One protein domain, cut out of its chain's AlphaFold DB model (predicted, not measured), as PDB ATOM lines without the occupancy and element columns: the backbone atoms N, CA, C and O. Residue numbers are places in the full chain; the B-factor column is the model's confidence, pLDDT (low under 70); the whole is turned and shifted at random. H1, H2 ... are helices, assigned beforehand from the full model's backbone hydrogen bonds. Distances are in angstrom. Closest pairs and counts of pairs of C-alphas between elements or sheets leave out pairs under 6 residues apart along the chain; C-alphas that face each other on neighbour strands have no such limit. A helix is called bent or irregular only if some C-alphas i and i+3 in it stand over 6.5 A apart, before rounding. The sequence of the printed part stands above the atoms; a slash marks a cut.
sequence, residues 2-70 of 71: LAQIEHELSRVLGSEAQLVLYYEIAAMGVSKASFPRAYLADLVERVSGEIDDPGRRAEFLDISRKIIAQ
ATOM      1  N   LEU A   2      41.223  40.171   9.038       94.12
ATOM      2  CA  LEU A   2      40.698  41.286   9.855       94.12
ATOM      3  C   LEU A   2      41.789  42.009  10.665       94.12
ATOM      4  O   LEU A   2      41.867  43.226  10.618       94.12
ATOM      5  N   ALA A   3      42.683  41.267  11.324       94.94
ATOM      6  CA  ALA A   3      43.804  41.858  12.063       94.94
ATOM      7  C   ALA A   3      44.793  42.640  11.171       94.94
ATOM      8  O   ALA A   3      45.429  43.578  11.633       94.94
ATOM      9  N   GLN A   4      44.923  42.273   9.891       96.00
ATOM     10  CA  GLN A   4      45.764  43.014   8.941       96.00
ATOM     11  C   GLN A   4      45.062  44.298   8.487       96.00
ATOM     12  O   GLN A   4      45.706  45.333   8.401       96.00
ATOM     13  N   ILE A   5      43.746  44.255   8.261       96.88
ATOM     14  CA  ILE A   5      42.948  45.459   7.980       96.88
ATOM     15  C   ILE A   5      42.997  46.415   9.177       96.88
ATOM     16  O   ILE A   5      43.192  47.609   8.994       96.88
ATOM     17  N   GLU A   6      42.887  45.894  10.402       96.62
ATOM     18  CA  GLU A   6      43.051  46.678  11.629       96.62
ATOM     19  C   GLU A   6      44.430  47.336  11.703       96.62
ATOM     20  O   GLU A   6      44.520  48.525  11.991       96.62
ATOM     21  N   HIS A   7      45.497  46.593  11.393       97.00
ATOM     22  CA  HIS A   7      46.851  47.138  11.351       97.00
ATOM     23  C   HIS A   7      46.985  48.290  10.345       97.00
ATOM     24  O   HIS A   7      47.513  49.347  10.691       97.00
ATOM     25  N   GLU A   8      46.475  48.116   9.125       97.44
ATOM     26  CA  GLU A   8      46.519  49.167   8.104       97.44
ATOM     27  C   GLU A   8      45.667  50.378   8.483       97.44
ATOM     28  O   GLU A   8      46.091  51.516   8.290       97.44
ATOM     29  N   LEU A   9      44.502  50.159   9.094       97.12
ATOM     30  CA  LEU A   9      43.666  51.248   9.588       97.12
ATOM     31  C   LEU A   9      44.382  52.026  10.702       97.12
ATOM     32  O   LEU A   9      44.389  53.254  10.680       97.12
ATOM     33  N   SER A  10      45.055  51.337  11.633       97.19
ATOM     34  CA  SER A  10      45.892  51.968  12.666       97.19
ATOM     35  C   SER A  10      47.067  52.745  12.088       97.19
ATOM     36  O   SER A  10      47.432  53.784  12.632       97.19
ATOM     37  N   ARG A  11      47.654  52.295  10.979       96.75
ATOM     38  CA  ARG A  11      48.712  53.044  10.292       96.75
ATOM     39  C   ARG A  11      48.200  54.371   9.723       96.75
ATOM     40  O   ARG A  11      48.954  55.343   9.694       96.75
ATOM     41  N   VAL A  12      46.940  54.418   9.290       96.06
ATOM     42  CA  VAL A  12      46.339  55.597   8.648       96.06
ATOM     43  C   VAL A  12      45.703  56.569   9.647       96.06
ATOM     44  O   VAL A  12      45.953  57.773   9.551       96.06
ATOM     45  N   LEU A  13      44.910  56.058  10.594       93.25
ATOM     46  CA  LEU A  13      44.139  56.840  11.576       93.25
ATOM     47  C   LEU A  13      44.800  56.912  12.963       93.25
ATOM     48  O   LEU A  13      44.323  57.612  13.854       93.25
ATOM     49  N   GLY A  14      45.893  56.183  13.191       93.50
ATOM     50  CA  GLY A  14      46.549  56.142  14.495       93.50
ATOM     51  C   GLY A  14      45.689  55.459  15.563       93.50
ATOM     52  O   GLY A  14      45.093  54.404  15.332       93.50
ATOM     53  N   SER A  15      45.646  56.048  16.759       90.56
ATOM     54  CA  SER A  15      44.968  55.477  17.932       90.56
ATOM     55  C   SER A  15      43.447  55.372  17.788       90.56
ATOM     56  O   SER A  15      42.834  54.551  18.467       90.56
ATOM     57  N   GLU A  16      42.832  56.160  16.903       91.56
ATOM     58  CA  GLU A  16      41.375  56.176  16.705       91.56
ATOM     59  C   GLU A  16      40.868  54.963  15.912       91.56
ATOM     60  O   GLU A  16      39.701  54.586  16.026       91.56
ATOM     61  N   ALA A  17      41.754  54.278  15.182       95.06
ATOM     62  CA  ALA A  17      41.410  53.133  14.343       95.06
ATOM     63  C   ALA A  17      40.675  52.016  15.093       95.06
ATOM     64  O   ALA A  17      39.759  51.406  14.547       95.06
ATOM     65  N   GLN A  18      41.053  51.741  16.347       94.12
ATOM     66  CA  GLN A  18      40.390  50.701  17.140       94.12
ATOM     67  C   GLN A  18      38.936  51.056  17.446       94.12
ATOM     68  O   GLN A  18      38.076  50.173  17.442       94.12
ATOM     69  N   LEU A  19      38.666  52.337  17.699       95.25
ATOM     70  CA  LEU A  19      37.335  52.824  18.017       95.25
ATOM     71  C   LEU A  19      36.450  52.837  16.765       95.25
ATOM     72  O   LEU A  19      35.339  52.312  16.808       95.25
ATOM     73  N   VAL A  20      36.979  53.329  15.640       96.56
ATOM     74  CA  VAL A  20      36.321  53.268  14.323       96.56
ATOM     75  C   VAL A  20      35.960  51.828  13.962       96.56
ATOM     76  O   VAL A  20      34.807  51.519  13.673       96.56
ATOM     77  N   LEU A  21      36.930  50.914  14.050       96.50
ATOM     78  CA  LEU A  21      36.715  49.507  13.729       96.50
ATOM     79  C   LEU A  21      35.653  48.874  14.636       96.50
ATOM     80  O   LEU A  21      34.823  48.099  14.164       96.50
ATOM     81  N   TYR A  22      35.671  49.191  15.932       95.81
ATOM     82  CA  TYR A  22      34.676  48.696  16.880       95.81
ATOM     83  C   TYR A  22      33.262  49.166  16.521       95.81
ATOM     84  O   TYR A  22      32.352  48.335  16.464       95.81
ATOM     85  N   TYR A  23      33.079  50.461  16.247       96.81
ATOM     86  CA  TYR A  23      31.771  51.012  15.899       96.81
ATOM     87  C   TYR A  23      31.239  50.454  14.582       96.81
ATOM     88  O   TYR A  23      30.080  50.042  14.537       96.81
ATOM     89  N   GLU A  24      32.074  50.349  13.550       97.81
ATOM     90  CA  GLU A  24      31.628  49.822  12.259       97.81
ATOM     91  C   GLU A  24      31.286  48.330  12.325       97.81
ATOM     92  O   GLU A  24      30.247  47.913  11.813       97.81
ATOM     93  N   ILE A  25      32.080  47.523  13.037       97.12
ATOM     94  CA  ILE A  25      31.761  46.105  13.272       97.12
ATOM     95  C   ILE A  25      30.433  45.959  14.031       97.12
ATOM     96  O   ILE A  25      29.597  45.133  13.656       97.12
ATOM     97  N   ALA A  26      30.216  46.770  15.071       95.94
ATOM     98  CA  ALA A  26      28.977  46.756  15.842       95.94
ATOM     99  C   ALA A  26      27.768  47.197  14.998       95.94
ATOM    100  O   ALA A  26      26.712  46.567  15.065       95.94
ATOM    101  N   ALA A  27      27.924  48.225  14.158       97.12
ATOM    102  CA  ALA A  27      26.886  48.711  13.251       97.12
ATOM    103  C   ALA A  27      26.505  47.685  12.168       97.12
ATOM    104  O   ALA A  27      25.373  47.685  11.686       97.12
ATOM    105  N   MET A  28      27.419  46.777  11.816       96.38
ATOM    106  CA  MET A  28      27.152  45.634  10.937       96.38
ATOM    107  C   MET A  28      26.437  44.470  11.650       96.38
ATOM    108  O   MET A  28      26.117  43.466  11.014       96.38
ATOM    109  N   GLY A  29      26.191  44.572  12.962       96.62
ATOM    110  CA  GLY A  29      25.507  43.541  13.746       96.62
ATOM    111  C   GLY A  29      26.331  42.266  13.949       96.62
ATOM    112  O   GLY A  29      25.767  41.207  14.220       96.62
ATOM    113  N   VAL A  30      27.656  42.346  13.805       95.31
ATOM    114  CA  VAL A  30      28.573  41.210  13.962       95.31
ATOM    115  C   VAL A  30      29.590  41.461  15.072       95.31
ATOM    116  O   VAL A  30      29.763  42.573  15.556       95.31
ATOM    117  N   SER A  31      30.268  40.398  15.505       93.88
ATOM    118  CA  SER A  31      31.321  40.473  16.519       93.88
ATOM    119  C   SER A  31      32.700  40.405  15.879       93.88
ATOM    120  O   SER A  31      32.932  39.591  14.985       93.88
ATOM    121  N   LYS A  32      33.652  41.183  16.406       92.50
ATOM    122  CA  LYS A  32      35.072  41.108  16.022       92.50
ATOM    123  C   LYS A  32      35.657  39.708  16.255       92.50
ATOM    124  O   LYS A  32      36.454  39.238  15.451       92.50
ATOM    125  N   ALA A  33      35.240  39.030  17.329       91.94
ATOM    126  CA  ALA A  33      35.764  37.714  17.708       91.94
ATOM    127  C   ALA A  33      35.378  36.595  16.723       91.94
ATOM    128  O   ALA A  33      36.084  35.598  16.614       91.94
ATOM    129  N   SER A  34      34.271  36.764  15.997       92.25
ATOM    130  CA  SER A  34      33.749  35.794  15.030       92.25
ATOM    131  C   SER A  34      33.406  36.469  13.702       92.25
ATOM    132  O   SER A  34      32.383  36.161  13.088       92.25
ATOM    133  N   PHE A  35      34.217  37.450  13.297       95.12
ATOM    134  CA  PHE A  35      33.891  38.317  12.172       95.12
ATOM    135  C   PHE A  35      33.836  37.522  10.852       95.12
ATOM    136  O   PHE A  35      34.839  36.902  10.475       95.12
ATOM    137  N   PRO A  36      32.704  37.528  10.123       95.69
ATOM    138  CA  PRO A  36      32.569  36.756   8.894       95.69
ATOM    139  C   PRO A  36      33.481  37.281   7.783       95.69
ATOM    140  O   PRO A  36      33.456  38.465   7.451       95.69
ATOM    141  N   ARG A  37      34.225  36.386   7.118       93.69
ATOM    142  CA  ARG A  37      35.070  36.752   5.964       93.69
ATOM    143  C   ARG A  37      34.274  37.462   4.862       93.69
ATOM    144  O   ARG A  37      34.783  38.398   4.255       93.69
ATOM    145  N   ALA A  38      33.033  37.034   4.631       94.75
ATOM    146  CA  ALA A  38      32.147  37.607   3.618       94.75
ATOM    147  C   ALA A  38      31.891  39.113   3.814       94.75
ATOM    148  O   ALA A  38      31.578  39.798   2.852       94.75
ATOM    149  N   TYR A  39      32.058  39.628   5.035       97.19
ATOM    150  CA  TYR A  39      31.785  41.021   5.388       97.19
ATOM    151  C   TYR A  39      33.034  41.911   5.364       97.19
ATOM    152  O   TYR A  39      32.949  43.099   5.654       97.19
ATOM    153  N   LEU A  40      34.214  41.370   5.028       96.50
ATOM    154  CA  LEU A  40      35.457  42.149   5.039       96.50
ATOM    155  C   LEU A  40      35.448  43.289   4.014       96.50
ATOM    156  O   LEU A  40      35.966  44.358   4.314       96.50
ATOM    157  N   ALA A  41      34.871  43.066   2.830       97.31
ATOM    158  CA  ALA A  41      34.775  44.101   1.802       97.31
ATOM    159  C   ALA A  41      33.892  45.266   2.274       97.31
ATOM    160  O   ALA A  41      34.325  46.414   2.231       97.31
ATOM    161  N   ASP A  42      32.715  44.954   2.819       98.00
ATOM    162  CA  ASP A  42      31.791  45.956   3.357       98.00
ATOM    163  C   ASP A  42      32.418  46.734   4.518       98.00
ATOM    164  O   ASP A  42      32.309  47.956   4.577       98.00
ATOM    165  N   LEU A  43      33.127  46.047   5.421       98.12
ATOM    166  CA  LEU A  43      33.825  46.698   6.526       98.12
ATOM    167  C   LEU A  43      34.895  47.673   6.028       98.12
ATOM    168  O   LEU A  43      34.977  48.784   6.540       98.12
ATOM    169  N   VAL A  44      35.705  47.265   5.046       98.19
ATOM    170  CA  VAL A  44      36.765  48.103   4.463       98.19
ATOM    171  C   VAL A  44      36.186  49.368   3.844       98.19
ATOM    172  O   VAL A  44      36.704  50.452   4.101       98.19
ATOM    173  N   GLU A  45      35.109  49.252   3.071       98.00
ATOM    174  CA  GLU A  45      34.457  50.418   2.472       98.00
ATOM    175  C   GLU A  45      33.904  51.355   3.560       98.00
ATOM    176  O   GLU A  45      34.147  52.561   3.502       98.00
ATOM    177  N   ARG A  46      33.273  50.815   4.616       98.06
ATOM    178  CA  ARG A  46      32.751  51.608   5.744       98.06
ATOM    179  C   ARG A  46      33.849  52.361   6.497       98.06
ATOM    180  O   ARG A  46      33.787  53.582   6.580       98.06
ATOM    181  N   VAL A  47      34.893  51.674   6.968       97.81
ATOM    182  CA  VAL A  47      35.983  52.333   7.720       97.81
ATOM    183  C   VAL A  47      36.823  53.267   6.845       97.81
ATOM    184  O   VAL A  47      37.461  54.177   7.364       97.81
ATOM    185  N   SER A  48      36.819  53.087   5.517       97.88
ATOM    186  CA  SER A  48      37.463  54.041   4.605       97.88
ATOM    187  C   SER A  48      36.749  55.396   4.560       97.88
ATOM    188  O   SER A  48      37.388  56.410   4.272       97.88
ATOM    189  N   GLY A  49      35.448  55.425   4.876       97.12
ATOM    190  CA  GLY A  49      34.659  56.649   4.999       97.12
ATOM    191  C   GLY A  49      35.162  57.578   6.103       97.12
ATOM    192  O   GLY A  49      35.066  58.791   5.948       97.12
ATOM    193  N   GLU A  50      35.790  57.016   7.137       96.50
ATOM    194  CA  GLU A  50      36.360  57.742   8.280       96.50
ATOM    195  C   GLU A  50      37.763  58.319   7.999       96.50
ATOM    196  O   GLU A  50      38.343  59.008   8.833       96.50
ATOM    197  N   ILE A  51      38.352  58.031   6.832       96.75
ATOM    198  CA  ILE A  51      39.667  58.557   6.444       96.75
ATOM    199  C   ILE A  51      39.464  59.824   5.613       96.75
ATOM    200  O   ILE A  51      39.158  59.730   4.424       96.75
ATOM    201  N   ASP A  52      39.663  61.002   6.203       95.69
ATOM    202  CA  ASP A  52      39.441  62.294   5.529       95.69
ATOM    203  C   ASP A  52      40.378  62.545   4.342       95.69
ATOM    204  O   ASP A  52      39.950  63.058   3.307       95.69
ATOM    205  N   ASP A  53      41.656  62.176   4.474       96.50
ATOM    206  CA  ASP A  53      42.653  62.377   3.421       96.50
ATOM    207  C   ASP A  53      42.403  61.407   2.246       96.50
ATOM    208  O   ASP A  53      42.537  60.188   2.415       96.50
ATOM    209  N   PRO A  54      42.085  61.905   1.033       96.62
ATOM    210  CA  PRO A  54      41.748  61.039  -0.095       96.62
ATOM    211  C   PRO A  54      42.904  60.144  -0.558       96.62
ATOM    212  O   PRO A  54      42.664  59.042  -1.053       96.62
ATOM    213  N   GLY A  55      44.153  60.596  -0.405       97.56
ATOM    214  CA  GLY A  55      45.341  59.831  -0.774       97.56
ATOM    215  C   GLY A  55      45.555  58.652   0.169       97.56
ATOM    216  O   GLY A  55      45.698  57.515  -0.284       97.56
ATOM    217  N   ARG A  56      45.478  58.897   1.481       97.38
ATOM    218  CA  ARG A  56      45.548  57.845   2.508       97.38
ATOM    219  C   ARG A  56      44.372  56.881   2.415       97.38
ATOM    220  O   ARG A  56      44.556  55.679   2.593       97.38
ATOM    221  N   ARG A  57      43.175  57.382   2.096       98.31
ATOM    222  CA  ARG A  57      41.992  56.547   1.853       98.31
ATOM    223  C   ARG A  57      42.221  55.604   0.675       98.31
ATOM    224  O   ARG A  57      41.973  54.407   0.794       98.31
ATOM    225  N   ALA A  58      42.714  56.126  -0.450       97.81
ATOM    226  CA  ALA A  58      43.013  55.318  -1.629       97.81
ATOM    227  C   ALA A  58      44.088  54.257  -1.342       97.81
ATOM    228  O   ALA A  58      43.931  53.103  -1.744       97.81
ATOM    229  N   GLU A  59      45.139  54.624  -0.606       97.38
ATOM    230  CA  GLU A  59      46.193  53.703  -0.172       97.38
ATOM    231  C   GLU A  59      45.637  52.572   0.709       97.38
ATOM    232  O   GLU A  59      45.892  51.393   0.448       97.38
ATOM    233  N   PHE A  60      44.824  52.912   1.714       98.12
ATOM    234  CA  PHE A  60      44.168  51.939   2.586       98.12
ATOM    235  C   PHE A  60      43.287  50.959   1.803       98.12
ATOM    236  O   PHE A  60      43.354  49.746   2.031       98.12
ATOM    237  N   LEU A  61      42.483  51.465   0.863       98.25
ATOM    238  CA  LEU A  61      41.598  50.648   0.031       98.25
ATOM    239  C   LEU A  61      42.386  49.672  -0.853       98.25
ATOM    240  O   LEU A  61      42.021  48.499  -0.940       98.25
ATOM    241  N   ASP A  62      43.471  50.120  -1.489       98.06
ATOM    242  CA  ASP A  62      44.311  49.263  -2.337       98.06
ATOM    243  C   ASP A  62      44.950  48.114  -1.538       98.06
ATOM    244  O   ASP A  62      44.846  46.944  -1.921       98.06
ATOM    245  N   ILE A  63      45.551  48.420  -0.384       97.88
ATOM    246  CA  ILE A  63      46.177  47.403   0.474       97.88
ATOM    247  C   ILE A  63      45.121  46.437   1.027       97.88
ATOM    248  O   ILE A  63      45.300  45.217   0.972       97.88
ATOM    249  N   SER A  64      43.988  46.958   1.498       97.69
ATOM    250  CA  SER A  64      42.905  46.145   2.060       97.69
ATOM    251  C   SER A  64      42.309  45.177   1.036       97.69
ATOM    252  O   SER A  64      42.063  44.012   1.356       97.69
ATOM    253  N   ARG A  65      42.156  45.598  -0.225       97.06
ATOM    254  CA  ARG A  65      41.707  44.718  -1.320       97.06
ATOM    255  C   ARG A  65      42.683  43.568  -1.564       97.06
ATOM    256  O   ARG A  65      42.246  42.427  -1.721       97.06
ATOM    257  N   LYS A  66      43.992  43.833  -1.523       96.94
ATOM    258  CA  LYS A  66      45.027  42.787  -1.634       96.94
ATOM    259  C   LYS A  66      44.975  41.808  -0.464       96.94
ATOM    260  O   LYS A  66      45.163  40.616  -0.679       96.94
ATOM    261  N   ILE A  67      44.705  42.283   0.755       96.06
ATOM    262  CA  ILE A  67      44.531  41.424   1.938       96.06
ATOM    263  C   ILE A  67      43.319  40.498   1.773       96.06
ATOM    264  O   ILE A  67      43.415  39.310   2.065       96.06
ATOM    265  N   ILE A  68      42.184  41.019   1.298       95.06
ATOM    266  CA  ILE A  68      40.943  40.240   1.134       95.06
ATOM    267  C   ILE A  68      41.083  39.165   0.047       95.06
ATOM    268  O   ILE A  68      40.526  38.071   0.186       95.06
ATOM    269  N   ALA A  69      41.827  39.471  -1.018       93.44
ATOM    270  CA  ALA A  69      42.064  38.573  -2.145       93.44
ATOM    271  C   ALA A  69      43.041  37.420  -1.839       93.44
ATOM    272  O   ALA A  69      43.142  36.492  -2.641       93.44
ATOM    273  N   GLN A  70      43.762  37.456  -0.711       87.75
ATOM    274  CA  GLN A  70      44.635  36.351  -0.304       87.75
ATOM    275  C   GLN A  70      43.802  35.115   0.063       87.75
ATOM    276  O   GLN A  70      42.783  35.279   0.730       87.75
TER     277      GLN A  70
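What this domain is: This is residues 2 to 70 of the 71 residues of an uncharacterized protein of Chloroflexi bacterium RBG_13_68_17 (UniProt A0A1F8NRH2). A small three-part helical bundle: H1a, H2 and H3 run side by side along nearly one line, their centres making a triangle, and H1b folds back from the end of H1a to cross the side of the bundle made by H1a and H2, away from H3. H1a and H1b are the two arms of one sharply bent helix, H1. The printed part has 69 residues with three named helices, H1, H2 and H3 in that order, and no named strand; the class is all helix. It is compact, with a radius of gyration of the C-alphas of 10.9 A, and rounded, with spans of 30 by 26 by 16 A.

How they stand to each other: The longest helix, H1, residues 2 to 27, was assigned as one helix by its hydrogen bonds but is bent, C-alphas 12 and 15 being 9.4 A apart; its arms are H1a, residues 2 to 12, and H1b, residues 15 to 27. The arms touch, with residues 16 to 21 alone of H1b, and run opposite ways at a steep tilt of 45 degrees; their closest C-alphas, of Ser 10 and Ala 17, are 4.9 A apart. H3, residues 54 to 68, touches H1a at a shallow tilt of 17 degrees, opposite ways, closest at the C-alphas of Ile 5 and Ser 64, 6.0 A. H2, residues 37 to 48, forms a helical hairpin with H3: they touch at a shallow tilt of 7 degrees, opposite ways, closest at the C-alphas of Ser 48 and Arg 57, 5.9 A. H1a and H2 only just touch, with 3 pairs of C-alphas within 8 A, the closest those of Leu 2 and Leu 40 at 7.2 A; they run the same way at a shallow tilt of 11 degrees. Residues 20 to 25 of H1b touch residues 43 to 47 of H2 at a steep tilt of 54 degrees, opposite ways, closest at the C-alphas of Val 20 and Val 47, 6.7 A. H1b and H3 are apart. The packing is part aligned, part crossed. Each O i to N i+4 pair is within hydrogen-bond range in H1a and H3, against 8 of 9 in H1b and 6 of 8 in H2.

Where its parts are: H1a begins at C-alpha 2 (40.698, 41.286, 9.855) and is 15.4 A long. H1b is 19.9 A long and irregular, C-alphas 15 and 18 being 6.7 A apart. H2, 17.5 A, begins at C-alpha 37 (35.070, 36.752, 5.964) and is irregular, C-alphas 38 and 41 being 7.2 A apart. H3, 20.9 A, ends at C-alpha 68 (40.943, 40.240, 1.134).

The domain as a whole: The two C-alphas farthest apart, of Ser 34 and Gly 55, are 31.0 A apart. The printed part has no cut. The link from H1 to H2, 9 residues, is short, and that from H2 to H3, 5 residues, is tight. The mean pLDDT of the printed part is 96.0, and no printed residue is under 70.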